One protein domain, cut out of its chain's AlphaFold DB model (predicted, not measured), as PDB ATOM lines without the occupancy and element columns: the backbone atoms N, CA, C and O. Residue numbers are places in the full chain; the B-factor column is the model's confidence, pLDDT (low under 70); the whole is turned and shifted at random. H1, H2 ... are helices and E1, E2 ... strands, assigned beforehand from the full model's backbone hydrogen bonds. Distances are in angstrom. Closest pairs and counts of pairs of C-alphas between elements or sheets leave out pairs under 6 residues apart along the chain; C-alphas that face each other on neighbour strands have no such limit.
ATOM      1  N   PRO A 243     -11.739   3.808 -25.573       87.81
ATOM      2  CA  PRO A 243     -12.053   4.066 -26.978       87.81
ATOM      3  C   PRO A 243     -13.465   3.624 -27.402       87.81
ATOM      4  O   PRO A 243     -14.009   4.177 -28.348       87.81
ATOM      5  N   ILE A 244     -14.065   2.636 -26.718       88.56
ATOM      6  CA  ILE A 244     -15.476   2.246 -26.927       88.56
ATOM      7  C   ILE A 244     -16.408   3.233 -26.213       88.56
ATOM      8  O   ILE A 244     -17.461   3.573 -26.749       88.56
ATOM      9  N   GLY A 245     -15.999   3.704 -25.029       85.81
ATOM     10  CA  GLY A 245     -16.675   4.735 -24.235       85.81
ATOM     11  C   GLY A 245     -17.020   5.999 -25.022       85.81
ATOM     12  O   GLY A 245     -18.069   6.593 -24.812       85.81
ATOM     13  N   GLU A 246     -16.145   6.373 -25.953       85.31
ATOM     14  CA  GLU A 246     -16.252   7.579 -26.784       85.31
ATOM     15  C   GLU A 246     -17.010   7.345 -28.106       85.31
ATOM     16  O   GLU A 246     -17.183   8.271 -28.897       85.31
ATOM     17  N   SER A 247     -17.456   6.113 -28.377       89.00
ATOM     18  CA  SER A 247     -18.136   5.774 -29.629       89.00
ATOM     19  C   SER A 247     -19.587   6.257 -29.650       89.00
ATOM     20  O   SER A 247     -20.318   6.165 -28.658       89.00
ATOM     21  N   ARG A 248     -20.048   6.696 -30.826       89.62
ATOM     22  CA  ARG A 248     -21.454   7.066 -31.027       89.62
ATOM     23  C   ARG A 248     -22.396   5.878 -30.809       89.62
ATOM     24  O   ARG A 248     -23.473   6.062 -30.252       89.62
ATOM     25  N   ALA A 249     -21.971   4.675 -31.197       90.44
ATOM     26  CA  ALA A 249     -22.740   3.452 -30.981       90.44
ATOM     27  C   ALA A 249     -23.043   3.209 -29.495       90.44
ATOM     28  O   ALA A 249     -24.177   2.897 -29.139       90.44
ATOM     29  N   LEU A 250     -22.054   3.401 -28.614       90.50
ATOM     30  CA  LEU A 250     -22.262   3.245 -27.176       90.50
ATOM     31  C   LEU A 250     -23.135   4.368 -26.600       90.50
ATOM     32  O   LEU A 250     -24.000   4.091 -25.772       90.50
ATOM     33  N   ALA A 251     -22.956   5.608 -27.064       90.12
ATOM     34  CA  ALA A 251     -23.803   6.737 -26.671       90.12
ATOM     35  C   ALA A 251     -25.286   6.538 -27.051       90.12
ATOM     36  O   ALA A 251     -26.166   7.115 -26.415       90.12
ATOM     37  N   ASP A 252     -25.559   5.705 -28.058       92.44
ATOM     38  CA  ASP A 252     -26.900   5.310 -28.493       92.44
ATOM     39  C   ASP A 252     -27.352   3.946 -27.920       92.44
ATOM     40  O   ASP A 252     -28.453   3.495 -28.224       92.44
ATOM     41  N   HIS A 253     -26.570   3.282 -27.064       93.06
ATOM     42  CA  HIS A 253     -26.980   2.060 -26.356       93.06
ATOM     43  C   HIS A 253     -27.145   2.358 -24.853       93.06
ATOM     44  O   HIS A 253     -26.292   2.045 -24.013       93.06
ATOM     45  N   MET A 254     -28.267   3.011 -24.526       89.19
ATOM     46  CA  MET A 254     -28.547   3.621 -23.221       89.19
ATOM     47  C   MET A 254     -29.632   2.872 -22.445       89.19
ATOM     48  O   MET A 254     -30.748   2.717 -22.925       89.19
ATOM     49  N   VAL A 255     -29.356   2.493 -21.199       88.19
ATOM     50  CA  VAL A 255     -30.368   1.930 -20.294       88.19
ATOM     51  C   VAL A 255     -30.424   2.786 -19.041       88.19
ATOM     52  O   VAL A 255     -29.400   3.002 -18.396       88.19
ATOM     53  N   ASP A 256     -31.619   3.251 -18.672       86.38
ATOM     54  CA  ASP A 256     -31.828   4.070 -17.470       86.38
ATOM     55  C   ASP A 256     -31.014   5.383 -17.481       86.38
ATOM     56  O   ASP A 256     -30.574   5.870 -16.441       86.38
ATOM     57  N   GLY A 257     -30.765   5.938 -18.673       84.69
ATOM     58  CA  GLY A 257     -29.938   7.135 -18.864       84.69
ATOM     59  C   GLY A 257     -28.422   6.906 -18.794       84.69
ATOM     60  O   GLY A 257     -27.665   7.874 -18.801       84.69
ATOM     61  N   TYR A 258     -27.948   5.660 -18.759       89.06
ATOM     62  CA  TYR A 258     -26.515   5.356 -18.753       89.06
ATOM     63  C   TYR A 258     -26.098   4.541 -19.980       89.06
ATOM     64  O   TYR A 258     -26.818   3.605 -20.342       89.06
ATOM     65  N   PRO A 259     -24.925   4.815 -20.584       91.19
ATOM     66  CA  PRO A 259     -24.399   3.967 -21.641       91.19
ATOM     67  C   PRO A 259     -24.032   2.601 -21.067       91.19
ATOM     68  O   PRO A 259     -23.355   2.498 -20.036       91.19
ATOM     69  N   VAL A 260     -24.480   1.538 -21.726       92.06
ATOM     70  CA  VAL A 260     -24.221   0.153 -21.318       92.06
ATOM     71  C   VAL A 260     -23.527  -0.570 -22.458       92.06
ATOM     72  O   VAL A 260     -23.914  -0.414 -23.605       92.06
ATOM     73  N   LEU A 261     -22.512  -1.383 -22.164       93.06
ATOM     74  CA  LEU A 261     -21.875  -2.208 -23.190       93.06
ATOM     75  C   LEU A 261     -22.871  -3.262 -23.705       93.06
ATOM     76  O   LEU A 261     -23.343  -4.067 -22.891       93.06
ATOM     77  N   PRO A 262     -23.143  -3.337 -25.020       94.38
ATOM     78  CA  PRO A 262     -23.964  -4.409 -25.562       94.38
ATOM     79  C   PRO A 262     -23.315  -5.778 -25.313       94.38
ATOM     80  O   PRO A 262     -22.094  -5.945 -25.432       94.38
ATOM     81  N   ALA A 263     -24.121  -6.792 -24.994       95.31
ATOM     82  CA  ALA A 263     -23.616  -8.151 -24.766       95.31
ATOM     83  C   ALA A 263     -22.941  -8.732 -26.023       95.31
ATOM     84  O   ALA A 263     -21.963  -9.475 -25.930       95.31
ATOM     85  N   THR A 264     -23.427  -8.341 -27.200       95.94
ATOM     86  CA  THR A 264     -22.869  -8.685 -28.513       95.94
ATOM     87  C   THR A 264     -21.476  -8.090 -28.721       95.94
ATOM     88  O   THR A 264     -20.599  -8.786 -29.232       95.94
ATOM     89  N   VAL A 265     -21.230  -6.862 -28.250       94.44
ATOM     90  CA  VAL A 265     -19.912  -6.198 -28.237       94.44
ATOM     91  C   VAL A 265     -18.958  -6.881 -27.260       94.44
ATOM     92  O   VAL A 265     -17.789  -7.096 -27.590       94.44
ATOM     93  N   ALA A 266     -19.443  -7.280 -26.081       94.94
ATOM     94  CA  ALA A 266     -18.652  -8.065 -25.135       94.94
ATOM     95  C   ALA A 266     -18.222  -9.416 -25.737       94.94
ATOM     96  O   ALA A 266     -17.058  -9.797 -25.608       94.94
ATOM     97  N   LEU A 267     -19.126 -10.104 -26.448       97.00
ATOM     98  CA  LEU A 267     -18.810 -11.339 -27.168       97.00
ATOM     99  C   LEU A 267     -17.785 -11.107 -28.289       97.00
ATOM    100  O   LEU A 267     -16.844 -11.886 -28.421       97.00
ATOM    101  N   GLY A 268     -17.915 -10.013 -29.043       95.62
ATOM    102  CA  GLY A 268     -16.921  -9.611 -30.037       95.62
ATOM    103  C   GLY A 268     -15.532  -9.450 -29.425       95.62
ATOM    104  O   GLY A 268     -14.578 -10.074 -29.881       95.62
ATOM    105  N   ALA A 269     -15.430  -8.707 -28.319       95.12
ATOM    106  CA  ALA A 269     -14.166  -8.517 -27.609       95.12
ATOM    107  C   ALA A 269     -13.561  -9.836 -27.107       95.12
ATOM    108  O   ALA A 269     -12.342  -9.991 -27.141       95.12
ATOM    109  N   VAL A 270     -14.395 -10.789 -26.676       96.69
ATOM    110  CA  VAL A 270     -13.950 -12.148 -26.343       96.69
ATOM    111  C   VAL A 270     -13.361 -12.845 -27.573       96.69
ATOM    112  O   VAL A 270     -12.232 -13.325 -27.504       96.69
ATOM    113  N   MET A 271     -14.074 -12.865 -28.703       96.38
ATOM    114  CA  MET A 271     -13.607 -13.512 -29.937       96.38
ATOM    115  C   MET A 271     -12.329 -12.865 -30.493       96.38
ATOM    116  O   MET A 271     -11.414 -13.571 -30.907       96.38
ATOM    117  N   ASP A 272     -12.233 -11.537 -30.468       94.81
ATOM    118  CA  ASP A 272     -11.054 -10.779 -30.901       94.81
ATOM    119  C   ASP A 272      -9.819 -11.116 -30.047       94.81
ATOM    120  O   ASP A 272      -8.754 -11.444 -30.571       94.81
ATOM    121  N   VAL A 273      -9.971 -11.149 -28.719       94.69
ATOM    122  CA  VAL A 273      -8.888 -11.536 -27.804       94.69
ATOM    123  C   VAL A 273      -8.479 -13.004 -27.997       94.69
ATOM    124  O   VAL A 273      -7.284 -13.318 -27.968       94.69
ATOM    125  N   VAL A 274      -9.434 -13.909 -28.237       94.38
ATOM    126  CA  VAL A 274      -9.130 -15.309 -28.579       94.38
ATOM    127  C   VAL A 274      -8.355 -15.376 -29.891       94.38
ATOM    128  O   VAL A 274      -7.301 -16.000 -29.918       94.38
ATOM    129  N   LYS A 275      -8.777 -14.664 -30.938       92.31
ATOM    130  CA  LYS A 275      -8.077 -14.622 -32.232       92.31
ATOM    131  C   LYS A 275      -6.636 -14.116 -32.105       92.31
ATOM    132  O   LYS A 275      -5.736 -14.655 -32.741       92.31
ATOM    133  N   GLN A 276      -6.397 -13.107 -31.267       90.31
ATOM    134  CA  GLN A 276      -5.055 -12.560 -31.029       90.31
ATOM    135  C   GLN A 276      -4.148 -13.517 -30.242       90.31
ATOM    136  O   GLN A 276      -2.942 -13.567 -30.478       90.31
ATOM    137  N   THR A 277      -4.712 -14.272 -29.299       91.50
ATOM    138  CA  THR A 277      -3.955 -15.223 -28.466       91.50
ATOM    139  C   THR A 277      -3.811 -16.604 -29.108       91.50
ATOM    140  O   THR A 277      -2.843 -17.304 -28.818       91.50
ATOM    141  N   HIS A 278      -4.717 -16.946 -30.026       90.44
ATOM    142  CA  HIS A 278      -4.812 -18.213 -30.750       90.44
ATOM    143  C   HIS A 278      -4.939 -17.968 -32.264       90.44
ATOM    144  O   HIS A 278      -5.964 -18.295 -32.860       90.44
ATOM    145  N   PRO A 279      -3.904 -17.425 -32.931       84.69
ATOM    146  CA  PRO A 279      -3.986 -17.050 -34.347       84.69
ATOM    147  C   PRO A 279      -4.255 -18.224 -35.306       84.69
ATOM    148  O   PRO A 279      -4.634 -17.991 -36.449       84.69
ATOM    149  N   GLY A 280      -4.053 -19.473 -34.868       84.25
ATOM    150  CA  GLY A 280      -4.376 -20.680 -35.639       84.25
ATOM    151  C   GLY A 280      -5.804 -21.209 -35.447       84.25
ATOM    152  O   GLY A 280      -6.177 -22.167 -36.118       84.25
ATOM    153  N   LEU A 281      -6.588 -20.626 -34.535       86.75
ATOM    154  CA  LEU A 281      -7.957 -21.051 -34.256       86.75
ATOM    155  C   LEU A 281      -8.928 -20.337 -35.211       86.75
ATOM    156  O   LEU A 281      -9.142 -19.131 -35.099       86.75
ATOM    157  N   ASP A 282      -9.531 -21.078 -36.145       90.38
ATOM    158  CA  ASP A 282     -10.632 -20.567 -36.977       90.38
ATOM    159  C   ASP A 282     -11.901 -20.487 -36.129       90.38
ATOM    160  O   ASP A 282     -12.507 -21.509 -35.838       90.38
ATOM    161  N   ILE A 283     -12.292 -19.296 -35.675       94.06
ATOM    162  CA  ILE A 283     -13.443 -19.130 -34.779       94.06
ATOM    163  C   ILE A 283     -14.741 -19.368 -35.558       94.06
ATOM    164  O   ILE A 283     -15.123 -18.571 -36.419       94.06
ATOM    165  N   ARG A 284     -15.453 -20.450 -35.223       93.75
ATOM    166  CA  ARG A 284     -16.703 -20.858 -35.891       93.75
ATOM    167  C   ARG A 284     -17.919 -20.749 -34.987       93.75
ATOM    168  O   ARG A 284     -19.025 -20.580 -35.494       93.75
ATOM    169  N   SER A 285     -17.744 -20.811 -33.673       95.06
ATOM    170  CA  SER A 285     -18.845 -20.621 -32.737       95.06
ATOM    171  C   SER A 285     -18.390 -20.054 -31.396       95.06
ATOM    172  O   SER A 285     -17.205 -20.048 -31.058       95.06
ATOM    173  N   SER A 334     -15.090 -21.717 -29.905       92.12
ATOM    174  CA  SER A 334     -14.714 -22.995 -30.520       92.12
ATOM    175  C   SER A 334     -14.483 -22.868 -32.027       92.12
ATOM    176  O   SER A 334     -15.053 -21.996 -32.696       92.12
ATOM    177  N   SER A 335     -13.665 -23.765 -32.585       89.19
ATOM    178  CA  SER A 335     -13.370 -23.812 -34.026       89.19
ATOM    179  C   SER A 335     -14.272 -24.726 -34.848       89.19
ATOM    180  O   SER A 335     -14.014 -24.987 -36.021       89.19
ATOM    181  N   PHE A 336     -15.337 -25.227 -34.241       84.69
ATOM    182  CA  PHE A 336     -16.360 -26.019 -34.901       84.69
ATOM    183  C   PHE A 336     -17.729 -25.394 -34.654       84.69
ATOM    184  O   PHE A 336     -17.931 -24.625 -33.713       84.69
ATOM    185  N   LEU A 337     -18.669 -25.704 -35.539       81.25
ATOM    186  CA  LEU A 337     -20.079 -25.470 -35.262       81.25
ATOM    187  C   LEU A 337     -20.564 -26.599 -34.344       81.25
ATOM    188  O   LEU A 337     -20.126 -27.732 -34.547       81.25
ATOM    189  N   PRO A 338     -21.435 -26.327 -33.359       71.50
ATOM    190  CA  PRO A 338     -22.042 -27.381 -32.553       71.50
ATOM    191  C   PRO A 338     -22.664 -28.452 -33.456       71.50
ATOM    192  O   PRO A 338     -23.224 -28.116 -34.504       71.50
ATOM    193  N   GLU A 339     -22.584 -29.725 -33.061       62.94
ATOM    194  CA  GLU A 339     -23.360 -30.779 -33.719       62.94
ATOM    195  C   GLU A 339     -24.846 -30.431 -33.571       62.94
ATOM    196  O   GLU A 339     -25.417 -30.497 -32.483       62.94
ATOM    197  N   TYR A 348     -32.548 -20.242 -46.700       94.19
ATOM    198  CA  TYR A 348     -33.982 -20.094 -46.922       94.19
ATOM    199  C   TYR A 348     -34.278 -19.804 -48.396       94.19
ATOM    200  O   TYR A 348     -33.545 -19.075 -49.059       94.19
ATOM    201  N   THR A 349     -35.355 -20.391 -48.915       94.44
ATOM    202  CA  THR A 349     -35.794 -20.214 -50.319       94.44
ATOM    203  C   THR A 349     -37.190 -19.604 -50.429       94.44
ATOM    204  O   THR A 349     -37.641 -19.271 -51.519       94.44
ATOM    205  N   ASP A 350     -37.851 -19.432 -49.289       94.56
ATOM    206  CA  ASP A 350     -39.230 -18.993 -49.107       94.56
ATOM    207  C   ASP A 350     -39.330 -17.583 -48.497       94.56
ATOM    208  O   ASP A 350     -40.397 -17.182 -48.036       94.56
ATOM    209  N   LEU A 351     -38.232 -16.813 -48.479       95.88
ATOM    210  CA  LEU A 351     -38.229 -15.458 -47.924       95.88
ATOM    211  C   LEU A 351     -38.945 -14.462 -48.860       95.88
ATOM    212  O   LEU A 351     -38.730 -14.495 -50.076       95.88
ATOM    213  N   PRO A 352     -39.759 -13.534 -48.319       95.94
ATOM    214  CA  PRO A 352     -40.367 -12.454 -49.098       95.94
ATOM    215  C   PRO A 352     -39.302 -11.465 -49.606       95.94
ATOM    216  O   PRO A 352     -38.201 -11.428 -49.059       95.94
ATOM    217  N   PRO A 353     -39.591 -10.608 -50.603       94.31
ATOM    218  CA  PRO A 353     -38.656  -9.565 -51.036       94.31
ATOM    219  C   PRO A 353     -38.213  -8.648 -49.882       94.31
ATOM    220  O   PRO A 353     -39.034  -8.253 -49.059       94.31
ATOM    221  N   LEU A 354     -36.933  -8.246 -49.850       92.25
ATOM    222  CA  LEU A 354     -36.414  -7.267 -48.870       92.25
ATOM    223  C   LEU A 354     -37.084  -5.887 -48.978       92.25
ATOM    224  O   LEU A 354     -37.002  -5.074 -48.054       92.25
ATOM    225  N   THR A 355     -37.709  -5.593 -50.118       90.19
ATOM    226  CA  THR A 355     -38.440  -4.353 -50.361       90.19
ATOM    227  C   THR A 355     -39.895  -4.478 -49.904       90.19
ATOM    228  O   THR A 355     -40.577  -5.457 -50.194       90.19
ATOM    229  N   GLY A 356     -40.394  -3.447 -49.216       90.12
ATOM    230  CA  GLY A 356     -41.754  -3.414 -48.673       90.12
ATOM    231  C   GLY A 356     -41.820  -3.788 -47.189       90.12
ATOM    232  O   GLY A 356     -40.883  -3.531 -46.431       90.12
ATOM    233  N   GLY A 357     -42.952  -4.358 -46.773       93.75
ATOM    234  CA  GLY A 357     -43.255  -4.651 -45.370       93.75
ATOM    235  C   GLY A 357     -43.771  -3.442 -44.581       93.75
ATOM    236  O   GLY A 357     -43.930  -2.340 -45.110       93.75
ATOM    237  N   THR A 358     -44.044  -3.663 -43.296       96.94
ATOM    238  CA  THR A 358     -44.520  -2.620 -42.373       96.94
ATOM    239  C   THR A 358     -43.337  -2.039 -41.599       96.94
ATOM    240  O   THR A 358     -42.617  -2.818 -40.977       96.94
ATOM    241  N   PRO A 359     -43.099  -0.714 -41.605       96.81
ATOM    242  CA  PRO A 359     -42.041  -0.098 -40.804       96.81
ATOM    243  C   PRO A 359     -42.131  -0.474 -39.327       96.81
ATOM    244  O   PRO A 359     -43.220  -0.494 -38.752       96.81
ATOM    245  N   VAL A 360     -40.987  -0.760 -38.707       94.69
ATOM    246  CA  VAL A 360     -40.941  -1.018 -37.263       94.69
ATOM    247  C   VAL A 360     -41.147   0.287 -36.485       94.69
ATOM    248  O   VAL A 360     -40.572   1.315 -36.835       94.69
ATOM    249  N   ALA A 361     -41.943   0.239 -35.415       92.81
ATOM    250  CA  ALA A 361     -42.143   1.357 -34.477       92.81
ATOM    251  C   ALA A 361     -41.364   1.179 -33.156       92.81
ATOM    252  O   ALA A 361     -41.394   2.040 -32.277       92.81
ATOM    253  N   CYS A 362     -40.632   0.064 -33.034       92.88
ATOM    254  CA  CYS A 362     -40.045  -0.417 -31.785       92.88
ATOM    255  C   CYS A 362     -38.980   0.503 -31.174       92.88
ATOM    256  O   CYS A 362     -38.599   0.319 -30.023       92.88
ATOM    257  N   TYR A 363     -38.459   1.463 -31.941       93.06
ATOM    258  CA  TYR A 363     -37.489   2.448 -31.457       93.06
ATOM    259  C   TYR A 363     -38.144   3.743 -30.961       93.06
ATOM    260  O   TYR A 363     -37.480   4.544 -30.313       93.06
ATOM    261  N   GLN A 364     -39.421   3.975 -31.282       88.25
ATOM    262  CA  GLN A 364     -40.162   5.181 -30.896       88.25
ATOM    263  C   GLN A 364     -41.176   4.920 -29.776       88.25
ATOM    264  O   GLN A 364     -41.519   5.842 -29.041       88.25
ATOM    265  N   ASP A 365     -41.659   3.686 -29.636       86.25
ATOM    266  CA  ASP A 365     -42.693   3.306 -28.663       86.25
ATOM    267  C   ASP A 365     -42.139   2.800 -27.313       86.25
ATOM    268  O   ASP A 365     -42.903   2.463 -26.407       86.25
ATOM    269  N   GLY A 366     -40.812   2.772 -27.155       81.81
ATOM    270  CA  GLY A 366     -40.138   2.289 -25.948       81.81
ATOM    271  C   GLY A 366     -39.997   0.765 -25.863       81.81
ATOM    272  O   GLY A 366     -39.604   0.261 -24.810       81.81
ATOM    273  N   THR A 367     -40.278   0.023 -26.941       90.75
ATOM    274  CA  THR A 367     -39.993  -1.422 -27.025       90.75
ATOM    275  C   THR A 367     -38.489  -1.698 -26.935       90.75
ATOM    276  O   THR A 367     -38.054  -2.595 -26.210       90.75
ATOM    277  N   LEU A 368     -37.688  -0.913 -27.658       93.62
ATOM    278  CA  LEU A 368     -36.227  -0.939 -27.673       93.62
ATOM    279  C   LEU A 368     -35.678   0.437 -27.272       93.62
ATOM    280  O   LEU A 368     -36.259   1.464 -27.604       93.62
ATOM    281  N   PHE A 369     -34.521   0.457 -26.611       92.50
ATOM    282  CA  PHE A 369     -33.893   1.669 -26.058       92.50
ATOM    283  C   PHE A 369     -32.795   2.282 -26.952       92.50
ATOM    284  O   PHE A 369     -32.086   3.199 -26.546       92.50
ATOM    285  N   HIS A 370     -32.610   1.745 -28.158       93.94
ATOM    286  CA  HIS A 370     -31.477   2.065 -29.026       93.94
ATOM    287  C   HIS A 370     -31.662   3.408 -29.756       93.94
ATOM    288  O   HIS A 370     -32.659   3.632 -30.450       93.94
ATOM    289  N   GLY A 371     -30.665   4.283 -29.649       92.69
ATOM    290  CA  GLY A 371     -30.568   5.562 -30.345       92.69
ATOM    291  C   GLY A 371     -30.156   5.431 -31.821       92.69
ATOM    292  O   GLY A 371     -29.842   4.336 -32.295       92.69
ATOM    293  N   PRO A 372     -30.150   6.540 -32.585       91.88
ATOM    294  CA  PRO A 372     -30.162   6.523 -34.050       91.88
ATOM    295  C   PRO A 372     -29.040   5.735 -34.740       91.88
ATOM    296  O   PRO A 372     -29.286   5.148 -35.794       91.88
ATOM    297  N   SER A 373     -27.819   5.705 -34.194       91.50
ATOM    298  CA  SER A 373     -26.714   4.935 -34.795       91.50
ATOM    299  C   SER A 373     -26.877   3.419 -34.658       91.50
ATOM    300  O   SER A 373     -26.279   2.679 -35.432       91.50
ATOM    301  N   MET A 374     -27.737   2.964 -33.746       92.81
ATOM    302  CA  MET A 374     -28.014   1.553 -33.462       92.81
ATOM    303  C   MET A 374     -29.375   1.090 -34.022       92.81
ATOM    304  O   MET A 374     -29.742  -0.079 -33.916       92.81
ATOM    305  N   GLN A 375     -30.146   1.976 -34.664       94.81
ATOM    306  CA  GLN A 375     -31.470   1.651 -35.214       94.81
ATOM    307  C   GLN A 375     -31.368   0.925 -36.560       94.81
ATOM    308  O   GLN A 375     -31.459   1.531 -37.636       94.81
ATOM    309  N   GLY A 376     -31.153  -0.388 -36.489       95.50
ATOM    310  CA  GLY A 376     -30.954  -1.245 -37.656       95.50
ATOM    311  C   GLY A 376     -32.187  -1.992 -38.166       95.50
ATOM    312  O   GLY A 376     -32.202  -2.358 -39.339       95.50
ATOM    313  N   LEU A 377     -33.227  -2.207 -37.355       97.38
ATOM    314  CA  LEU A 377     -34.471  -2.816 -37.844       97.38
ATOM    315  C   LEU A 377     -35.213  -1.833 -38.766       97.38
ATOM    316  O   LEU A 377     -35.325  -0.648 -38.450       97.38
ATOM    317  N   ARG A 378     -35.703  -2.312 -39.916       96.75
ATOM    318  CA  ARG A 378     -36.364  -1.479 -40.937       96.75
ATOM    319  C   ARG A 378     -37.846  -1.790 -41.046       96.75
ATOM    320  O   ARG A 378     -38.674  -0.933 -40.742       96.75
ATOM    321  N   THR A 379     -38.179  -3.003 -41.475       98.00
ATOM    322  CA  THR A 379     -39.562  -3.409 -41.729       98.00
ATOM    323  C   THR A 379     -39.816  -4.842 -41.277       98.00
ATOM    324  O   THR A 379     -38.931  -5.696 -41.333       98.00
ATOM    325  N   VAL A 380     -41.043  -5.106 -40.836       98.06
ATOM    326  CA  VAL A 380     -41.600  -6.453 -40.715       98.06
ATOM    327  C   VAL A 380     -42.061  -6.884 -42.102       98.06
ATOM    328  O   VAL A 380     -42.978  -6.278 -42.664       98.06
ATOM    329  N   LEU A 381     -41.409  -7.898 -42.665       98.00
ATOM    330  CA  LEU A 381     -41.713  -8.414 -43.999       98.00
ATOM    331  C   LEU A 381     -42.832  -9.458 -43.954       98.00
ATOM    332  O   LEU A 381     -43.702  -9.450 -44.821       98.00
ATOM    333  N   ALA A 382     -42.818 -10.332 -42.945       97.38
ATOM    334  CA  ALA A 382     -43.854 -11.336 -42.721       97.38
ATOM    335  C   ALA A 382     -43.873 -11.815 -41.261       97.38
ATOM    336  O   ALA A 382     -42.839 -11.834 -40.593       97.38
ATOM    337  N   ASP A 383     -45.044 -12.248 -40.801       96.50
ATOM    338  CA  ASP A 383     -45.226 -13.094 -39.620       96.50
ATOM    339  C   ASP A 383     -46.086 -14.286 -40.064       96.50
ATOM    340  O   ASP A 383     -47.259 -14.110 -40.397       96.50
ATOM    341  N   ASP A 384     -45.480 -15.469 -40.168       93.06
ATOM    342  CA  ASP A 384     -46.139 -16.683 -40.675       93.06
ATOM    343  C   ASP A 384     -46.675 -17.597 -39.554       93.06
ATOM    344  O   ASP A 384     -47.119 -18.714 -39.821       93.06
ATOM    345  N   GLY A 385     -46.661 -17.123 -38.303       89.75
ATOM    346  CA  GLY A 385     -47.043 -17.881 -37.111       89.75
ATOM    347  C   GLY A 385     -45.883 -18.639 -36.458       89.75
ATOM    348  O   GLY A 385     -45.836 -18.718 -35.232       89.75
ATOM    349  N   GLU A 386     -44.902 -19.099 -37.239       91.31
ATOM    350  CA  GLU A 386     -43.714 -19.825 -36.755       91.31
ATOM    351  C   GLU A 386     -42.474 -18.915 -36.698       91.31
ATOM    352  O   GLU A 386     -41.620 -19.011 -35.809       91.31
ATOM    353  N   ARG A 387     -42.385 -17.962 -37.624       96.00
ATOM    354  CA  ARG A 387     -41.240 -17.080 -37.833       96.00
ATOM    355  C   ARG A 387     -41.709 -15.644 -38.001       96.00
ATOM    356  O   ARG A 387     -42.729 -15.364 -38.626       96.00
ATOM    357  N   LEU A 388     -40.955 -14.723 -37.424       98.19
ATOM    358  CA  LEU A 388     -41.029 -13.301 -37.726       98.19
ATOM    359  C   LEU A 388     -39.861 -12.974 -38.658       98.19
ATOM    360  O   LEU A 388     -38.701 -13.166 -38.291       98.19
ATOM    361  N   ILE A 389     -40.170 -12.502 -39.863       98.44
ATOM    362  CA  ILE A 389     -39.179 -12.169 -40.888       98.44
ATOM    363  C   ILE A 389     -39.042 -10.649 -40.955       98.44
ATOM    364  O   ILE A 389     -40.003  -9.936 -41.258       98.44
ATOM    365  N   LEU A 390     -37.838 -10.152 -40.686       98.50
ATOM    366  CA  LEU A 390     -37.527  -8.724 -40.635       98.50
ATOM    367  C   LEU A 390     -36.497  -8.353 -41.705       98.50
ATOM    368  O   LEU A 390     -35.562  -9.110 -41.958       98.50
ATOM    369  N   ASN A 391     -36.628  -7.154 -42.266       97.94
ATOM    370  CA  ASN A 391     -35.539  -6.470 -42.956       97.94
ATOM    371  C   ASN A 391     -34.732  -5.676 -41.922       97.94
ATOM    372  O   ASN A 391     -35.293  -4.856 -41.181       97.94
ATOM    373  N   ALA A 392     -33.423  -5.893 -41.892       97.31
ATOM    374  CA  ALA A 392     -32.502  -5.152 -41.054       97.31
ATOM    375  C   ALA A 392     -31.285  -4.675 -41.849       97.31
ATOM    376  O   ALA A 392     -30.815  -5.333 -42.770       97.31
ATOM    377  N   GLN A 393     -30.744  -3.528 -41.465       95.88
ATOM    378  CA  GLN A 393     -29.503  -2.993 -42.007       95.88
ATOM    379  C   GLN A 393     -28.868  -2.102 -40.950       95.88
ATOM    380  O   GLN A 393     -29.442  -1.066 -40.596       95.88
ATOM    381  N   MET A 394     -27.685  -2.484 -40.470       93.38
ATOM    382  CA  MET A 394     -26.899  -1.658 -39.556       93.38
ATOM    383  C   MET A 394     -26.684  -0.269 -40.193       93.38
ATOM    384  O   MET A 394     -26.248  -0.202 -41.347       93.38
ATOM    385  N   PRO A 395     -27.036   0.846 -39.518       89.94
ATOM    386  CA  PRO A 395     -26.604   2.176 -39.948       89.94
ATOM    387  C   PRO A 395     -25.075   2.229 -40.045       89.94
ATOM    388  O   PRO A 395     -24.410   1.362 -39.493       89.94
ATOM    389  N   VAL A 396     -24.503   3.237 -40.712       83.25
ATOM    390  CA  VAL A 396     -23.036   3.375 -40.818       83.25
ATOM    391  C   VAL A 396     -22.402   3.236 -39.421       83.25
ATOM    392  O   VAL A 396     -22.650   4.107 -38.579       83.25
ATOM    393  N   PRO A 397     -21.652   2.152 -39.141       75.38
ATOM    394  CA  PRO A 397     -21.188   1.886 -37.791       75.38
ATOM    395  C   PRO A 397     -20.092   2.868 -37.412       75.38
ATOM    396  O   PRO A 397     -19.173   3.124 -38.187       75.38
ATOM    397  N   ASP A 398     -20.169   3.376 -36.189       81.50
ATOM    398  CA  ASP A 398     -19.171   4.282 -35.639       81.50
ATOM    399  C   ASP A 398     -18.671   3.747 -34.299       81.50
ATOM    400  O   ASP A 398     -19.316   3.870 -33.255       81.50
ATOM    401  N   TRP A 399     -17.508   3.110 -34.375       73.94
ATOM    402  CA  TRP A 399     -16.810   2.493 -33.255       73.94
ATOM    403  C   TRP A 399     -15.814   3.425 -32.567       73.94
ATOM    404  O   TRP A 399     -15.222   3.028 -31.558       73.94
ATOM    405  N   GLY A 400     -15.541   4.600 -33.139       73.25
ATOM    406  CA  GLY A 400     -14.316   5.333 -32.830       73.25
ATOM    407  C   GLY A 400     -13.079   4.419 -32.892       73.25
ATOM    408  O   GLY A 400     -12.937   3.585 -33.788       73.25
ATOM    409  N   GLY A 401     -12.192   4.529 -31.898       71.69
ATOM    410  CA  GLY A 401     -11.002   3.674 -31.760       71.69
ATOM    411  C   GLY A 401     -11.247   2.312 -31.088       71.69
ATOM    412  O   GLY A 401     -10.286   1.622 -30.748       71.69
ATOM    413  N   GLY A 402     -12.503   1.939 -30.823       71.81
ATOM    414  CA  GLY A 402     -12.876   0.838 -29.931       71.81
ATOM    415  C   GLY A 402     -13.183  -0.519 -30.570       71.81
ATOM    416  O   GLY A 402     -13.514  -1.451 -29.839       71.81
ATOM    417  N   TYR A 403     -13.085  -0.659 -31.893       80.25
ATOM    418  CA  TYR A 403     -13.564  -1.837 -32.630       80.25
ATOM    419  C   TYR A 403     -13.071  -3.188 -32.074       80.25
ATOM    420  O   TYR A 403     -11.879  -3.377 -31.823       80.25
ATOM    421  N   CYS A 404     -13.987  -4.150 -31.914       83.12
ATOM    422  CA  CYS A 404     -13.710  -5.470 -31.333       83.12
ATOM    423  C   CYS A 404     -14.347  -6.643 -32.102       83.12
ATOM    424  O   CYS A 404     -14.684  -7.657 -31.502       83.12
ATOM    425  N   GLY A 405     -14.567  -6.509 -33.410       86.75
ATOM    426  CA  GLY A 405     -15.101  -7.600 -34.231       86.75
ATOM    427  C   GLY A 405     -14.034  -8.542 -34.793       86.75
ATOM    428  O   GLY A 405     -12.834  -8.285 -34.710       86.75
ATOM    429  N   THR A 406     -14.494  -9.619 -35.421       90.75
ATOM    430  CA  THR A 406     -13.673 -10.530 -36.229       90.75
ATOM    431  C   THR A 406     -14.049 -10.410 -37.710       90.75
ATOM    432  O   THR A 406     -14.892  -9.606 -38.094       90.75
ATOM    433  N   ASP A 407     -13.419 -11.213 -38.560       89.31
ATOM    434  CA  ASP A 407     -13.739 -11.347 -39.986       89.31
ATOM    435  C   ASP A 407     -15.108 -12.000 -40.248       89.31
ATOM    436  O   ASP A 407     -15.667 -11.847 -41.334       89.31
ATOM    437  N   ARG A 408     -15.660 -12.720 -39.263       93.06
ATOM    438  CA  ARG A 408     -16.985 -13.352 -39.353       93.06
ATOM    439  C   ARG A 408     -18.050 -12.660 -38.504       93.06
ATOM    440  O   ARG A 408     -19.232 -12.722 -38.839       93.06
ATOM    441  N   TYR A 409     -17.644 -12.003 -37.420       95.38
ATOM    442  CA  TYR A 409     -18.544 -11.435 -36.423       95.38
ATOM    443  C   TYR A 409     -18.344  -9.923 -36.288       95.38
ATOM    444  O   TYR A 409     -17.329  -9.461 -35.768       95.38
ATOM    445  N   LEU A 410     -19.348  -9.160 -36.723       94.44
ATOM    446  CA  LEU A 410     -19.421  -7.704 -36.589       94.44
ATOM    447  C   LEU A 410     -20.357  -7.347 -35.422       94.44
ATOM    448  O   LEU A 410     -21.566  -7.535 -35.559       94.44
ATOM    449  N   PRO A 411     -19.855  -6.850 -34.276       94.50
ATOM    450  CA  PRO A 411     -20.671  -6.855 -33.067       94.50
ATOM    451  C   PRO A 411     -21.865  -5.887 -33.060       94.50
ATOM    452  O   PRO A 411     -22.885  -6.253 -32.491       94.50
ATOM    453  N   LEU A 412     -21.814  -4.714 -33.716       93.12
ATOM    454  CA  LEU A 412     -23.003  -3.837 -33.817       93.12
ATOM    455  C   LEU A 412     -24.051  -4.409 -34.774       93.12
ATOM    456  O   LEU A 412     -25.238  -4.389 -34.467       93.12
ATOM    457  N   THR A 413     -23.627  -4.994 -35.898       95.00
ATOM    458  CA  THR A 413     -24.544  -5.729 -36.780       95.00
ATOM    459  C   THR A 413     -25.178  -6.899 -36.030       95.00
ATOM    460  O   THR A 413     -26.382  -7.103 -36.125       95.00
ATOM    461  N   ALA A 414     -24.402  -7.638 -35.233       96.56
ATOM    462  CA  ALA A 414     -24.914  -8.713 -34.389       96.56
ATOM    463  C   ALA A 414     -25.885  -8.205 -33.305       96.56
ATOM    464  O   ALA A 414     -26.844  -8.898 -32.973       96.56
ATOM    465  N   ASP A 415     -25.692  -6.991 -32.789       96.25
ATOM    466  CA  ASP A 415     -26.643  -6.338 -31.881       96.25
ATOM    467  C   ASP A 415     -27.981  -6.047 -32.569       96.25
ATOM    468  O   ASP A 415     -29.045  -6.380 -32.048       96.25
ATOM    469  N   VAL A 416     -27.934  -5.567 -33.816       96.31
ATOM    470  CA  VAL A 416     -29.131  -5.415 -34.654       96.31
ATOM    471  C   VAL A 416     -29.847  -6.750 -34.873       96.31
ATOM    472  O   VAL A 416     -31.078  -6.788 -34.848       96.31
ATOM    473  N   VAL A 417     -29.112  -7.853 -35.030       97.69
ATOM    474  CA  VAL A 417     -29.706  -9.200 -35.087       97.69
ATOM    475  C   VAL A 417     -30.420  -9.530 -33.767       97.69
ATOM    476  O   VAL A 417     -31.554 -10.015 -33.781       97.69
ATOM    477  N   ALA A 418     -29.809  -9.210 -32.622       97.50
ATOM    478  CA  ALA A 418     -30.408  -9.417 -31.304       97.50
ATOM    479  C   ALA A 418     -31.667  -8.553 -31.072       97.50
ATOM    480  O   ALA A 418     -32.597  -9.022 -30.407       97.50
ATOM    481  N   HIS A 419     -31.773  -7.360 -31.678       97.50
ATOM    482  CA  HIS A 419     -33.000  -6.545 -31.628       97.50
ATOM    483  C   HIS A 419     -34.232  -7.313 -32.110       97.50
ATOM    484  O   HIS A 419     -35.304  -7.154 -31.529       97.50
ATOM    485  N   GLY A 420     -34.089  -8.167 -33.131       97.62
ATOM    486  CA  GLY A 420     -35.193  -8.984 -33.642       97.62
ATOM    487  C   GLY A 420     -35.791  -9.897 -32.567       97.62
ATOM    488  O   GLY A 420     -37.010 -10.014 -32.461       97.62
ATOM    489  N   THR A 421     -34.946 -10.471 -31.703       97.81
ATOM    490  CA  THR A 421     -35.403 -11.307 -30.581       97.81
ATOM    491  C   THR A 421     -36.089 -10.498 -29.485       97.81
ATOM    492  O   THR A 421     -37.114 -10.927 -28.959       97.81
ATOM    493  N   ALA A 422     -35.571  -9.309 -29.169       96.44
ATOM    494  CA  ALA A 422     -36.173  -8.416 -28.184       96.44
ATOM    495  C   ALA A 422     -37.535  -7.881 -28.665       96.44
ATOM    496  O   ALA A 422     -38.482  -7.833 -27.879       96.44
ATOM    497  N   LEU A 423     -37.661  -7.568 -29.960       97.25
ATOM    498  CA  LEU A 423     -38.929  -7.204 -30.587       97.25
ATOM    499  C   LEU A 423     -39.944  -8.349 -30.493       97.25
ATOM    500  O   LEU A 423     -41.051  -8.139 -30.006       97.25
ATOM    501  N   LEU A 424     -39.569  -9.568 -30.900       97.19
ATOM    502  CA  LEU A 424     -40.483 -10.711 -30.840       97.19
ATOM    503  C   LEU A 424     -40.872 -11.070 -29.395       97.19
ATOM    504  O   LEU A 424     -42.029 -11.398 -29.124       97.19
ATOM    505  N   SER A 425     -39.933 -10.960 -28.454       96.62
ATOM    506  CA  SER A 425     -40.189 -11.104 -27.017       96.62
ATOM    507  C   SER A 425     -41.236 -10.099 -26.528       96.62
ATOM    508  O   SER A 425     -42.203 -10.492 -25.870       96.62
ATOM    509  N   TYR A 426     -41.117  -8.825 -26.914       95.81
ATOM    510  CA  TYR A 426     -42.107  -7.801 -26.581       95.81
ATOM    511  C   TYR A 426     -43.463  -8.075 -27.236       95.81
ATOM    512  O   TYR A 426     -44.480  -8.045 -26.552       95.81
ATOM    513  N   MET A 427     -43.499  -8.424 -28.527       94.88
ATOM    514  CA  MET A 427     -44.742  -8.789 -29.226       94.88
ATOM    515  C   MET A 427     -45.463  -9.969 -28.557       94.88
ATOM    516  O   MET A 427     -46.689 -10.035 -28.578       94.88
ATOM    517  N   THR A 428     -44.707 -10.884 -27.946       94.38
ATOM    518  CA  THR A 428     -45.244 -12.072 -27.269       94.38
ATOM    519  C   THR A 428     -45.704 -11.777 -25.839       94.38
ATOM    520  O   THR A 428     -46.708 -12.322 -25.388       94.38
ATOM    521  N   THR A 429     -44.968 -10.944 -25.098       93.75
ATOM    522  CA  THR A 429     -45.167 -10.763 -23.647       93.75
ATOM    523  C   THR A 429     -45.788  -9.422 -23.258       93.75
ATOM    524  O   THR A 429     -46.274  -9.280 -22.138       93.75
ATOM    525  N   GLY A 430     -45.762  -8.433 -24.152       93.75
ATOM    526  CA  GLY A 430     -46.158  -7.047 -23.895       93.75
ATOM    527  C   GLY A 430     -45.198  -6.275 -22.982       93.75
ATOM    528  O   GLY A 430     -45.542  -5.189 -22.518       93.75
ATOM    529  N   VAL A 431     -44.022  -6.831 -22.674       91.75
ATOM    530  CA  VAL A 431     -43.084  -6.277 -21.691       91.75
ATOM    531  C   VAL A 431     -41.671  -6.204 -22.281       91.75
ATOM    532  O   VAL A 431     -41.237  -7.156 -22.931       91.75
ATOM    533  N   PRO A 432     -40.912  -5.112 -22.054       92.38
ATOM    534  CA  PRO A 432     -39.542  -5.011 -22.546       92.38
ATOM    535  C   PRO A 432     -38.610  -6.034 -21.895       92.38
ATOM    536  O   PRO A 432     -38.838  -6.511 -20.776       92.38
ATOM    537  N   SER A 433     -37.521  -6.346 -22.594       93.94
ATOM    538  CA  SER A 433     -36.556  -7.348 -22.149       93.94
ATOM    539  C   SER A 433     -35.114  -6.956 -22.438       93.94
ATOM    540  O   SER A 433     -34.854  -6.192 -23.365       93.94
ATOM    541  N   LEU A 434     -34.185  -7.507 -21.656       91.94
ATOM    542  CA  LEU A 434     -32.743  -7.360 -21.862       91.94
ATOM    543  C   LEU A 434     -32.067  -8.727 -22.036       91.94
ATOM    544  O   LEU A 434     -32.424  -9.665 -21.318       91.94
ATOM    545  N   PRO A 435     -31.065  -8.843 -22.925       93.12
ATOM    546  CA  PRO A 435     -30.300 -10.070 -23.083       93.12
ATOM    547  C   PRO A 435     -29.394 -10.315 -21.871       93.12
ATOM    548  O   PRO A 435     -28.585  -9.469 -21.489       93.12
ATOM    549  N   THR A 436     -29.501 -11.502 -21.279       92.50
ATOM    550  CA  THR A 436     -28.643 -11.965 -20.176       92.50
ATOM    551  C   THR A 436     -27.680 -13.071 -20.590       92.50
ATOM    552  O   THR A 436     -26.784 -13.432 -19.825       92.50
ATOM    553  N   GLY A 437     -27.832 -13.613 -21.795       92.94
ATOM    554  CA  GLY A 437     -26.948 -14.640 -22.315       92.94
ATOM    555  C   GLY A 437     -27.405 -15.203 -23.651       92.94
ATOM    556  O   GLY A 437     -28.430 -14.803 -24.196       92.94
ATOM    557  N   CYS A 438     -26.627 -16.141 -24.172       93.88
ATOM    558  CA  CYS A 438     -26.938 -16.890 -25.380       93.88
ATOM    559  C   CYS A 438     -26.333 -18.287 -25.252       93.88
ATOM    560  O   CYS A 438     -25.161 -18.420 -24.888       93.88
ATOM    561  N   VAL A 439     -27.132 -19.320 -25.531       88.69
ATOM    562  CA  VAL A 439     -26.670 -20.712 -25.446       88.69
ATOM    563  C   VAL A 439     -25.630 -20.985 -26.525       88.69
ATOM    564  O   VAL A 439     -24.568 -21.526 -26.223       88.69
ATOM    565  N   SER A 440     -25.898 -20.578 -27.768       93.00
ATOM    566  CA  SER A 440     -24.959 -20.766 -28.871       93.00
ATOM    567  C   SER A 440     -25.024 -19.639 -29.896       93.00
ATOM    568  O   SER A 440     -26.094 -19.188 -30.293       93.00
ATOM    569  N   THR A 441     -23.853 -19.201 -30.335       96.88
ATOM    570  CA  THR A 441     -23.619 -18.263 -31.429       96.88
ATOM    571  C   THR A 441     -22.830 -18.991 -32.506       96.88
ATOM    572  O   THR A 441     -21.682 -19.370 -32.285       96.88
ATOM    573  N   GLU A 442     -23.419 -19.176 -33.678       95.31
ATOM    574  CA  GLU A 442     -22.835 -19.907 -34.800       95.31
ATOM    575  C   GLU A 442     -22.461 -18.937 -35.924       95.31
ATOM    576  O   GLU A 442     -23.318 -18.226 -36.455       95.31
ATOM    577  N   LEU A 443     -21.182 -18.924 -36.302       95.44
ATOM    578  CA  LEU A 443     -20.620 -18.072 -37.353       95.44
ATOM    579  C   LEU A 443     -20.536 -18.862 -38.665       95.44
ATOM    580  O   LEU A 443     -19.469 -19.337 -39.070       95.44
ATOM    581  N   VAL A 444     -21.684 -19.055 -39.313       93.19
ATOM    582  CA  VAL A 444     -21.798 -19.852 -40.545       93.19
ATOM    583  C   VAL A 444     -21.045 -19.169 -41.693       93.19
ATOM    584  O   VAL A 444     -20.166 -19.783 -42.313       93.19
ATOM    585  N   GLY A 445     -21.329 -17.882 -41.901       91.88
ATOM    586  CA  GLY A 445     -20.706 -16.987 -42.874       91.88
ATOM    587  C   GLY A 445     -20.063 -15.770 -42.206       91.88
ATOM    588  O   GLY A 445     -19.762 -15.794 -41.014       91.88
ATOM    589  N   SER A 446     -19.825 -14.715 -42.986       93.19
ATOM    590  CA  SER A 446     -19.371 -13.419 -42.473       93.19
ATOM    591  C   SER A 446     -20.521 -12.430 -42.493       93.19
ATOM    592  O   SER A 446     -21.145 -12.244 -43.536       93.19
ATOM    593  N   LEU A 447     -20.797 -11.790 -41.356       92.19
ATOM    594  CA  LEU A 447     -21.759 -10.691 -41.317       92.19
ATOM    595  C   LEU A 447     -21.271  -9.539 -42.206       92.19
ATOM    596  O   LEU A 447     -20.113  -9.135 -42.078       92.19
ATOM    597  N   PRO A 448     -22.122  -8.985 -43.084       89.75
ATOM    598  CA  PRO A 448     -21.771  -7.817 -43.860       89.75
ATOM    599  C   PRO A 448     -21.933  -6.559 -43.012       89.75
ATOM    600  O   PRO A 448     -22.761  -6.489 -42.098       89.75
ATOM    601  N   ASP A 449     -21.153  -5.542 -43.352       83.00
ATOM    602  CA  ASP A 449     -21.277  -4.234 -42.737       83.00
ATOM    603  C   ASP A 449     -22.187  -3.324 -43.565       83.00
ATOM    604  O   ASP A 449     -22.084  -3.301 -44.791       83.00
ATOM    605  N   ALA A 450     -23.084  -2.593 -42.900       86.75
ATOM    606  CA  ALA A 450     -24.025  -1.643 -43.497       86.75
ATOM    607  C   ALA A 450     -24.823  -2.143 -44.726       86.75
ATOM    608  O   ALA A 450     -25.310  -1.330 -45.514       86.75
ATOM    609  N   GLN A 451     -24.998  -3.457 -44.899       92.44
ATOM    610  CA  GLN A 451     -25.791  -4.053 -45.981       92.44
ATOM    611  C   GLN A 451     -27.125  -4.615 -45.466       92.44
ATOM    612  O   GLN A 451     -27.220  -4.972 -44.288       92.44
ATOM    613  N   PRO A 452     -28.158  -4.690 -46.326       95.25
ATOM    614  CA  PRO A 452     -29.424  -5.325 -45.984       95.25
ATOM    615  C   PRO A 452     -29.271  -6.810 -45.639       95.25
ATOM    616  O   PRO A 452     -28.541  -7.546 -46.305       95.25
ATOM    617  N   LEU A 453     -30.012  -7.238 -44.623       96.62
ATOM    618  CA  LEU A 453     -30.072  -8.594 -44.099       96.62
ATOM    619  C   LEU A 453     -31.526  -8.982 -43.840       96.62
ATOM    620  O   LEU A 453     -32.342  -8.155 -43.418       96.62
ATOM    621  N   TYR A 454     -31.819 -10.267 -44.001       98.25
ATOM    622  CA  TYR A 454     -32.997 -10.859 -43.383       98.25
ATOM    623  C   TYR A 454     -32.676 -11.256 -41.950       98.25
ATOM    624  O   TYR A 454     -31.642 -11.877 -41.701       98.25
ATOM    625  N   LEU A 455     -33.584 -10.972 -41.020       98.25
ATOM    626  CA  LEU A 455     -33.608 -11.641 -39.724       98.25
ATOM    627  C   LEU A 455     -34.788 -12.605 -39.703       98.25
ATOM    628  O   LEU A 455     -35.936 -12.174 -39.821       98.25
ATOM    629  N   VAL A 456     -34.502 -13.892 -39.546       98.19
ATOM    630  CA  VAL A 456     -35.506 -14.938 -39.339       98.19
ATOM    631  C   VAL A 456     -35.538 -15.235 -37.848       98.19
ATOM    632  O   VAL A 456     -34.641 -15.888 -37.313       98.19
ATOM    633  N   VAL A 457     -36.534 -14.685 -37.158       98.19
ATOM    634  CA  VAL A 457     -36.700 -14.821 -35.710       98.19
ATOM    635  C   VAL A 457     -37.744 -15.900 -35.439       98.19
ATOM    636  O   VAL A 457     -38.906 -15.756 -35.814       98.19
ATOM    637  N   HIS A 458     -37.341 -16.993 -34.805       96.50
ATOM    638  CA  HIS A 458     -38.214 -18.130 -34.509       96.50
ATOM    639  C   HIS A 458     -39.059 -17.854 -33.268       96.50
ATOM    640  O   HIS A 458     -38.603 -17.150 -32.356       96.50
ATOM    641  N   ARG A 459     -40.279 -18.412 -33.217       95.19
ATOM    642  CA  ARG A 459     -41.155 -18.266 -32.046       95.19
ATOM    643  C   ARG A 459     -40.397 -18.593 -30.750       95.19
ATOM    644  O   ARG A 459     -39.657 -19.575 -30.698       95.19
ATOM    645  N   PRO A 460     -40.558 -17.767 -29.704       93.38
ATOM    646  CA  PRO A 460     -39.779 -17.928 -28.495       93.38
ATOM    647  C   PRO A 460     -40.349 -19.013 -27.574       93.38
ATOM    648  O   PRO A 460     -41.560 -19.205 -27.475       93.38
ATOM    649  N   GLU A 461     -39.472 -19.643 -26.799       91.69
ATOM    650  CA  GLU A 461     -39.852 -20.419 -25.622       91.69
ATOM    651  C   GLU A 461     -40.058 -19.465 -24.441       91.69
ATOM    652  O   GLU A 461     -39.146 -18.729 -24.045       91.69
ATOM    653  N   VAL A 462     -41.254 -19.476 -23.854       90.69
ATOM    654  CA  VAL A 462     -41.623 -18.543 -22.784       90.69
ATOM    655  C   VAL A 462     -41.673 -19.268 -21.444       90.69
ATOM    656  O   VAL A 462     -42.515 -20.133 -21.218       90.69
ATOM    657  N   SER A 463     -40.797 -18.865 -20.523       88.25
ATOM    658  CA  SER A 463     -40.775 -19.315 -19.129       88.25
ATOM    659  C   SER A 463     -40.489 -18.116 -18.225       88.25
ATOM    660  O   SER A 463     -39.375 -17.944 -17.720       88.25
ATOM    661  N   LEU A 464     -41.498 -17.256 -18.053       84.38
ATOM    662  CA  LEU A 464     -41.354 -15.969 -17.370       84.38
ATOM    663  C   LEU A 464     -40.654 -16.102 -15.997       84.38
ATOM    664  O   LEU A 464     -40.956 -17.024 -15.237       84.38
ATOM    665  N   PRO A 465     -39.729 -15.181 -15.663       88.19
ATOM    666  CA  PRO A 465     -39.428 -13.933 -16.374       88.19
ATOM    667  C   PRO A 465     -38.425 -14.085 -17.533       88.19
ATOM    668  O   PRO A 465     -37.902 -13.080 -18.006       88.19
ATOM    669  N   VAL A 466     -38.108 -15.309 -17.965       90.62
ATOM    670  CA  VAL A 466     -37.134 -15.575 -19.030       90.62
ATOM    671  C   VAL A 466     -37.847 -15.971 -20.321       90.62
ATOM    672  O   VAL A 466     -38.737 -16.821 -20.334       90.62
ATOM    673  N   VAL A 467     -37.420 -15.377 -21.427       90.81
ATOM    674  CA  VAL A 467     -37.828 -15.728 -22.786       90.81
ATOM    675  C   VAL A 467     -36.584 -16.185 -23.536       90.81
ATOM    676  O   VAL A 467     -35.549 -15.522 -23.472       90.81
ATOM    677  N   ARG A 468     -36.655 -17.323 -24.226       95.38
ATOM    678  CA  ARG A 468     -35.572 -17.804 -25.090       95.38
ATOM    679  C   ARG A 468     -35.982 -17.699 -26.538       95.38
ATOM    680  O   ARG A 468     -37.036 -18.195 -26.915       95.38
ATOM    681  N   CYS A 469     -35.144 -17.072 -27.346       94.69
ATOM    682  CA  CYS A 469     -35.448 -16.854 -28.751       94.69
ATOM    683  C   CYS A 469     -34.251 -17.217 -29.627       94.69
ATOM    684  O   CYS A 469     -33.102 -16.972 -29.257       94.69
ATOM    685  N   THR A 470     -34.530 -17.806 -30.785       96.50
ATOM    686  CA  THR A 470     -33.526 -18.122 -31.800       96.50
ATOM    687  C   THR A 470     -33.706 -17.175 -32.974       96.50
ATOM    688  O   THR A 470     -34.825 -16.964 -33.439       96.50
ATOM    689  N   VAL A 471     -32.608 -16.606 -33.463       98.00
ATOM    690  CA  VAL A 471     -32.605 -15.722 -34.630       98.00
ATOM    691  C   VAL A 471     -31.465 -16.075 -35.570       98.00
ATOM    692  O   VAL A 471     -30.354 -16.393 -35.139       98.00
ATOM    693  N   GLU A 472     -31.745 -15.992 -36.863       97.75
ATOM    694  CA  GLU A 472     -30.777 -16.182 -37.935       97.75
ATOM    695  C   GLU A 472     -30.690 -14.920 -38.787       97.75
ATOM    696  O   GLU A 472     -31.705 -14.412 -39.261       97.75
ATOM    697  N   ALA A 473     -29.472 -14.427 -38.994       97.88
ATOM    698  CA  ALA A 473     -29.192 -13.371 -39.953       97.88
ATOM    699  C   ALA A 473     -28.820 -14.004 -41.292       97.88
ATOM    700  O   ALA A 473     -27.885 -14.810 -41.345       97.88
ATOM    701  N   CYS A 474     -29.528 -13.635 -42.356       97.62
ATOM    702  CA  CYS A 474     -29.301 -14.160 -43.697       97.62
ATOM    703  C   CYS A 474     -28.945 -13.048 -44.683       97.62
ATOM    704  O   CYS A 474     -29.438 -11.923 -44.564       97.62
ATOM    705  N   ASP A 475     -28.114 -13.380 -45.668       96.56
ATOM    706  CA  ASP A 475     -27.853 -12.507 -46.813       96.56
ATOM    707  C   ASP A 475     -29.110 -12.345 -47.705       96.56
ATOM    708  O   ASP A 475     -30.096 -13.071 -47.526       96.56
ATOM    709  N   PRO A 476     -29.110 -11.413 -48.677       95.94
ATOM    710  CA  PRO A 476     -30.230 -11.237 -49.606       95.94
ATOM    711  C   PRO A 476     -30.587 -12.471 -50.453       95.94
ATOM    712  O   PRO A 476     -31.701 -12.541 -50.966       95.94
ATOM    713  N   ASP A 477     -29.679 -13.441 -50.590       95.19
ATOM    714  CA  ASP A 477     -29.901 -14.707 -51.304       95.19
ATOM    715  C   ASP A 477     -30.465 -15.820 -50.393       95.19
ATOM    716  O   ASP A 477     -30.707 -16.950 -50.853       95.19
ATOM    717  N   GLY A 478     -30.674 -15.504 -49.111       95.62
ATOM    718  CA  GLY A 478     -31.236 -16.363 -48.077       95.62
ATOM    719  C   GLY A 478     -30.222 -17.256 -47.361       95.62
ATOM    720  O   GLY A 478     -30.646 -18.106 -46.576       95.62
ATOM    721  N   HIS A 479     -28.913 -17.125 -47.600       96.38
ATOM    722  CA  HIS A 479     -27.903 -17.925 -46.897       96.38
ATOM    723  C   HIS A 479     -27.739 -17.447 -45.460       96.38
ATOM    724  O   HIS A 479     -27.561 -16.255 -45.208       96.38
ATOM    725  N   VAL A 480     -27.740 -18.383 -44.513       96.44
ATOM    726  CA  VAL A 480     -27.540 -18.066 -43.096       96.44
ATOM    727  C   VAL A 480     -26.076 -17.694 -42.856       96.44
ATOM    728  O   VAL A 480     -25.169 -18.457 -43.183       96.44
ATOM    729  N   LEU A 481     -25.845 -16.530 -42.250       96.75
ATOM    730  CA  LEU A 481     -24.516 -16.002 -41.932       96.75
ATOM    731  C   LEU A 481     -24.197 -16.116 -40.440       96.75
ATOM    732  O   LEU A 481     -23.095 -16.516 -40.068       96.75
ATOM    733  N   LEU A 482     -25.171 -15.786 -39.595       97.06
ATOM    734  CA  LEU A 482     -25.079 -15.833 -38.140       97.06
ATOM    735  C   LEU A 482     -26.334 -16.494 -37.595       97.06
ATOM    736  O   LEU A 482     -27.438 -16.164 -38.024       97.06
ATOM    737  N   ARG A 483     -26.173 -17.351 -36.593       96.94
ATOM    738  CA  ARG A 483     -27.295 -17.867 -35.816       96.94
ATOM    739  C   ARG A 483     -27.033 -17.683 -34.335       96.94
ATOM    740  O   ARG A 483     -26.030 -18.160 -33.813       96.94
ATOM    741  N   PHE A 484     -27.965 -17.035 -33.656       97.31
ATOM    742  CA  PHE A 484     -28.046 -17.072 -32.207       97.31
ATOM    743  C   PHE A 484     -29.125 -18.070 -31.809       97.31
ATOM    744  O   PHE A 484     -30.299 -17.855 -32.108       97.31
ATOM    745  N   ARG A 485     -28.744 -19.155 -31.137       93.69
ATOM    746  CA  ARG A 485     -29.679 -20.115 -30.551       93.69
ATOM    747  C   ARG A 485     -29.943 -19.771 -29.102       93.69
ATOM    748  O   ARG A 485     -29.010 -19.697 -28.298       93.69
ATOM    749  N   HIS A 486     -31.224 -19.642 -28.779       92.62
ATOM    750  CA  HIS A 486     -31.703 -19.406 -27.423       92.62
ATOM    751  C   HIS A 486     -30.982 -18.229 -26.741       92.62
ATOM    752  O   HIS A 486     -30.358 -18.388 -25.687       92.62
ATOM    753  N   ILE A 487     -31.070 -17.035 -27.336       96.19
ATOM    754  CA  ILE A 487     -30.792 -15.791 -26.610       96.19
ATOM    755  C   ILE A 487     -31.734 -15.752 -25.410       96.19
ATOM    756  O   ILE A 487     -32.950 -15.834 -25.574       96.19
ATOM    757  N   GLU A 488     -31.168 -15.645 -24.215       95.06
ATOM    758  CA  GLU A 488     -31.918 -15.533 -22.971       95.06
ATOM    759  C   GLU A 488     -32.228 -14.063 -22.709       95.06
ATOM    760  O   GLU A 488     -31.325 -13.255 -22.486       95.06
ATOM    761  N   LEU A 489     -33.511 -13.728 -22.730       94.38
ATOM    762  CA  LEU A 489     -34.045 -12.395 -22.504       94.38
ATOM    763  C   LEU A 489     -34.791 -12.385 -21.170       94.38
ATOM    764  O   LEU A 489     -35.706 -13.182 -20.962       94.38
ATOM    765  N   VAL A 490     -34.430 -11.481 -20.263       91.44
ATOM    766  CA  VAL A 490     -35.179 -11.274 -19.016       91.44
ATOM    767  C   VAL A 490     -36.185 -10.150 -19.219       91.44
ATOM    768  O   VAL A 490     -35.802  -9.015 -19.504       91.44
ATOM    769  N   THR A 491     -37.466 -10.465 -19.054       89.81
ATOM    770  CA  THR A 491     -38.585  -9.521 -19.163       89.81
ATOM    771  C   THR A 491     -38.865  -8.853 -17.821       89.81
ATOM    772  O   THR A 491     -38.903  -9.528 -16.788       89.81
ATOM    773  N   SER A 492     -39.120  -7.546 -17.816       87.50
ATOM    774  CA  SER A 492     -39.568  -6.830 -16.615       87.50
ATOM    775  C   SER A 492     -40.302  -5.541 -16.968       87.50
ATOM    776  O   SER A 492     -39.793  -4.723 -17.728       87.50
ATOM    777  N   ALA A 493     -41.470  -5.314 -16.358       84.94
ATOM    778  CA  ALA A 493     -42.242  -4.085 -16.559       84.94
ATOM    779  C   ALA A 493     -41.464  -2.830 -16.129       84.94
ATOM    780  O   ALA A 493     -41.605  -1.775 -16.739       84.94
ATOM    781  N   ALA A 494     -40.570  -2.962 -15.142       84.12
ATOM    782  CA  ALA A 494     -39.711  -1.872 -14.689       84.12
ATOM    783  C   ALA A 494     -38.683  -1.418 -15.746       84.12
ATOM    784  O   ALA A 494     -38.057  -0.377 -15.571       84.12
ATOM    785  N   LEU A 495     -38.471  -2.187 -16.823       84.12
ATOM    786  CA  LEU A 495     -37.597  -1.775 -17.926       84.12
ATOM    787  C   LEU A 495     -38.251  -0.729 -18.832       84.12
ATOM    788  O   LEU A 495     -37.525   0.062 -19.422       84.12
ATOM    789  N   ALA A 496     -39.584  -0.674 -18.908       81.50
ATOM    790  CA  ALA A 496     -40.283   0.278 -19.774       81.50
ATOM    791  C   ALA A 496     -39.940   1.731 -19.420       81.50
ATOM    792  O   ALA A 496     -39.574   2.513 -20.292       81.50
ATOM    793  N   GLU A 497     -39.948   2.067 -18.127       78.69
ATOM    794  CA  GLU A 497     -39.545   3.396 -17.646       78.69
ATOM    795  C   GLU A 497     -38.067   3.695 -17.946       78.69
ATOM    796  O   GLU A 497     -37.704   4.830 -18.247       78.69
ATOM    797  N   LYS A 498     -37.211   2.667 -17.908       82.56
ATOM    798  CA  LYS A 498     -35.762   2.784 -18.131       82.56
ATOM    799  C   LYS A 498     -35.373   2.927 -19.597       82.56
ATOM    800  O   LYS A 498     -34.265   3.373 -19.878       82.56
ATOM    801  N   PHE A 499     -36.233   2.505 -20.518       83.88
ATOM    802  CA  PHE A 499     -36.004   2.636 -21.960       83.88
ATOM    803  C   PHE A 499     -36.443   4.013 -22.479       83.88
ATOM    804  O   PHE A 499     -36.034   4.414 -23.562       83.88
ATOM    805  N   GLN A 500     -37.242   4.749 -21.699       70.31
ATOM    806  CA  GLN A 500     -37.805   6.054 -22.069       70.31
ATOM    807  C   GLN A 500     -37.053   7.250 -21.454       70.31
ATOM    808  O   GLN A 500     -37.395   8.403 -21.715       70.31
ATOM    809  N   THR A 501     -36.036   7.019 -20.618       58.41
ATOM    810  CA  THR A 501     -35.318   8.089 -19.913       58.41
ATOM    811  C   THR A 501     -34.228   8.737 -20.774       58.41
ATOM    812  O   THR A 501     -33.096   8.265 -20.835       58.41
TER     813      THR A 501
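Overview. This is residues 243 to 285, 334 to 339 and 348 to 501 of the 508 residues of the protein "KR domain-containing protein" of Nocardia terpenica (UniProt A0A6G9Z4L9). A strongly twisted sheet of seven strands curls round one long helix, H3, which makes the core. A second long helix, H2, meets the first end of H3 with its own first residues and runs away from it, while the short helices H1 and H4 lie off the sheet. The printed part has 203 residues, with named elements in the order H1 H2 E1 E2 H3 E3 E4 E5 E6 E7 H4: four helices and seven strands. The neighbour pairs of the branched sheet are antiparallel; the class is mixed, helices and strands, though under half of the residues, 98 of 203, are in named elements. The whole is compact and rounded, with a radius of gyration of the C-alphas of 16.0 A and spans of 45 by 41 by 33 A.

Along the chain. Begin with the sheet: E1 holds residues 377 to 383, E2 residues 387 to 392, and E4 residues 453 to 458. E6, residues 466 to 474, measures 25.9 A from first to last C-alpha. E7, residues 480 to 491, is the longest strand by residues and covers 27.7 A. E3, residues 433 to 443, covers 24.5 A and bends by 74 degrees at residue 439; E7 bends by 52 degrees at residue 486. E5 is short, residues 461 to 463, and E4 runs on into it across a break of 2 residues, at 52 degrees. Find C-alpha 411 at (-20.671, -6.855, -33.067), where H3, residues 411 to 429, begins; H3 measures 26.5 A from first to last C-alpha and ends at C-alpha 429 at (-45.167, -10.763, -23.647). H2, residues 263 to 277, is 21.2 A long. H1 is residues 248 to 251, and H4, residues 494 to 499, ends at C-alpha 499 at (-36.004, 2.636, -21.960).

Arrangement. Start at E6, which has three neighbours: E4 and E5 on one side, E7 on the other side. Look for N 456 and O 472 at 2.9 A between E4 and E6, N 461 and O 468 at 2.8 A between E5 and E6, and N 473 and O 482 at 2.8 A between E6 and E7. E5, E6 and E7 form a meander, each strand the antiparallel neighbour of the one before. The edge strand E3 lies on one side of E7 and E6 on the other side; between E3 and E7, N 442 and O 483 are within hydrogen-bond range at 2.8 A. On the other side of E4 from E6 is E2, with N 390 and O 455 at 2.9 A. E1 and E2 are a hairpin, with N 381 and O 389 at 2.8 A. H3 is on this sheet; its closest C-alphas to E6 are those of Thr 421 and Cys 469, 5.8 A apart. H2 touches H3 with residues 263 to 268 alone, closest at the C-alphas of Val 265 and Pro 411, 4.9 A, at a shallow tilt of 33 degrees, only just short of steep, opposite ways. H2 only grazes the sheet, with residues 263 to 267. H1 is close to H3 but not clearly touching, with the C-alphas of Ala 249 and Leu 412 at 7.8 A. H4 is only just not on the sheet, with 4 pairs of C-alphas within 10 A. Every O i to N i+4 pair is within hydrogen-bond range in H2, against 13 of 15 in H3 and 1 of 2 in H4; H1 is too short for such a pair.

Size, cuts and confidence. The C-alphas farthest apart are those of Gly 280 and Glu 497, at 46.3 A. Residues 286 to 333 are not printed, with 5.3 A between C-alphas 285 and 334; residues 340 to 347 are not printed either, with 20.0 A between C-alphas 339 and 348. The links H1 to H2 and E2 to H3 are long. Look also at residues 348 to 376, with no named element, where residues 358 to 359 pair antiparallel with residues 379 to 380 of E1. The mean pLDDT of the printed part is 91.7, and residues 339 and 501 are under 70.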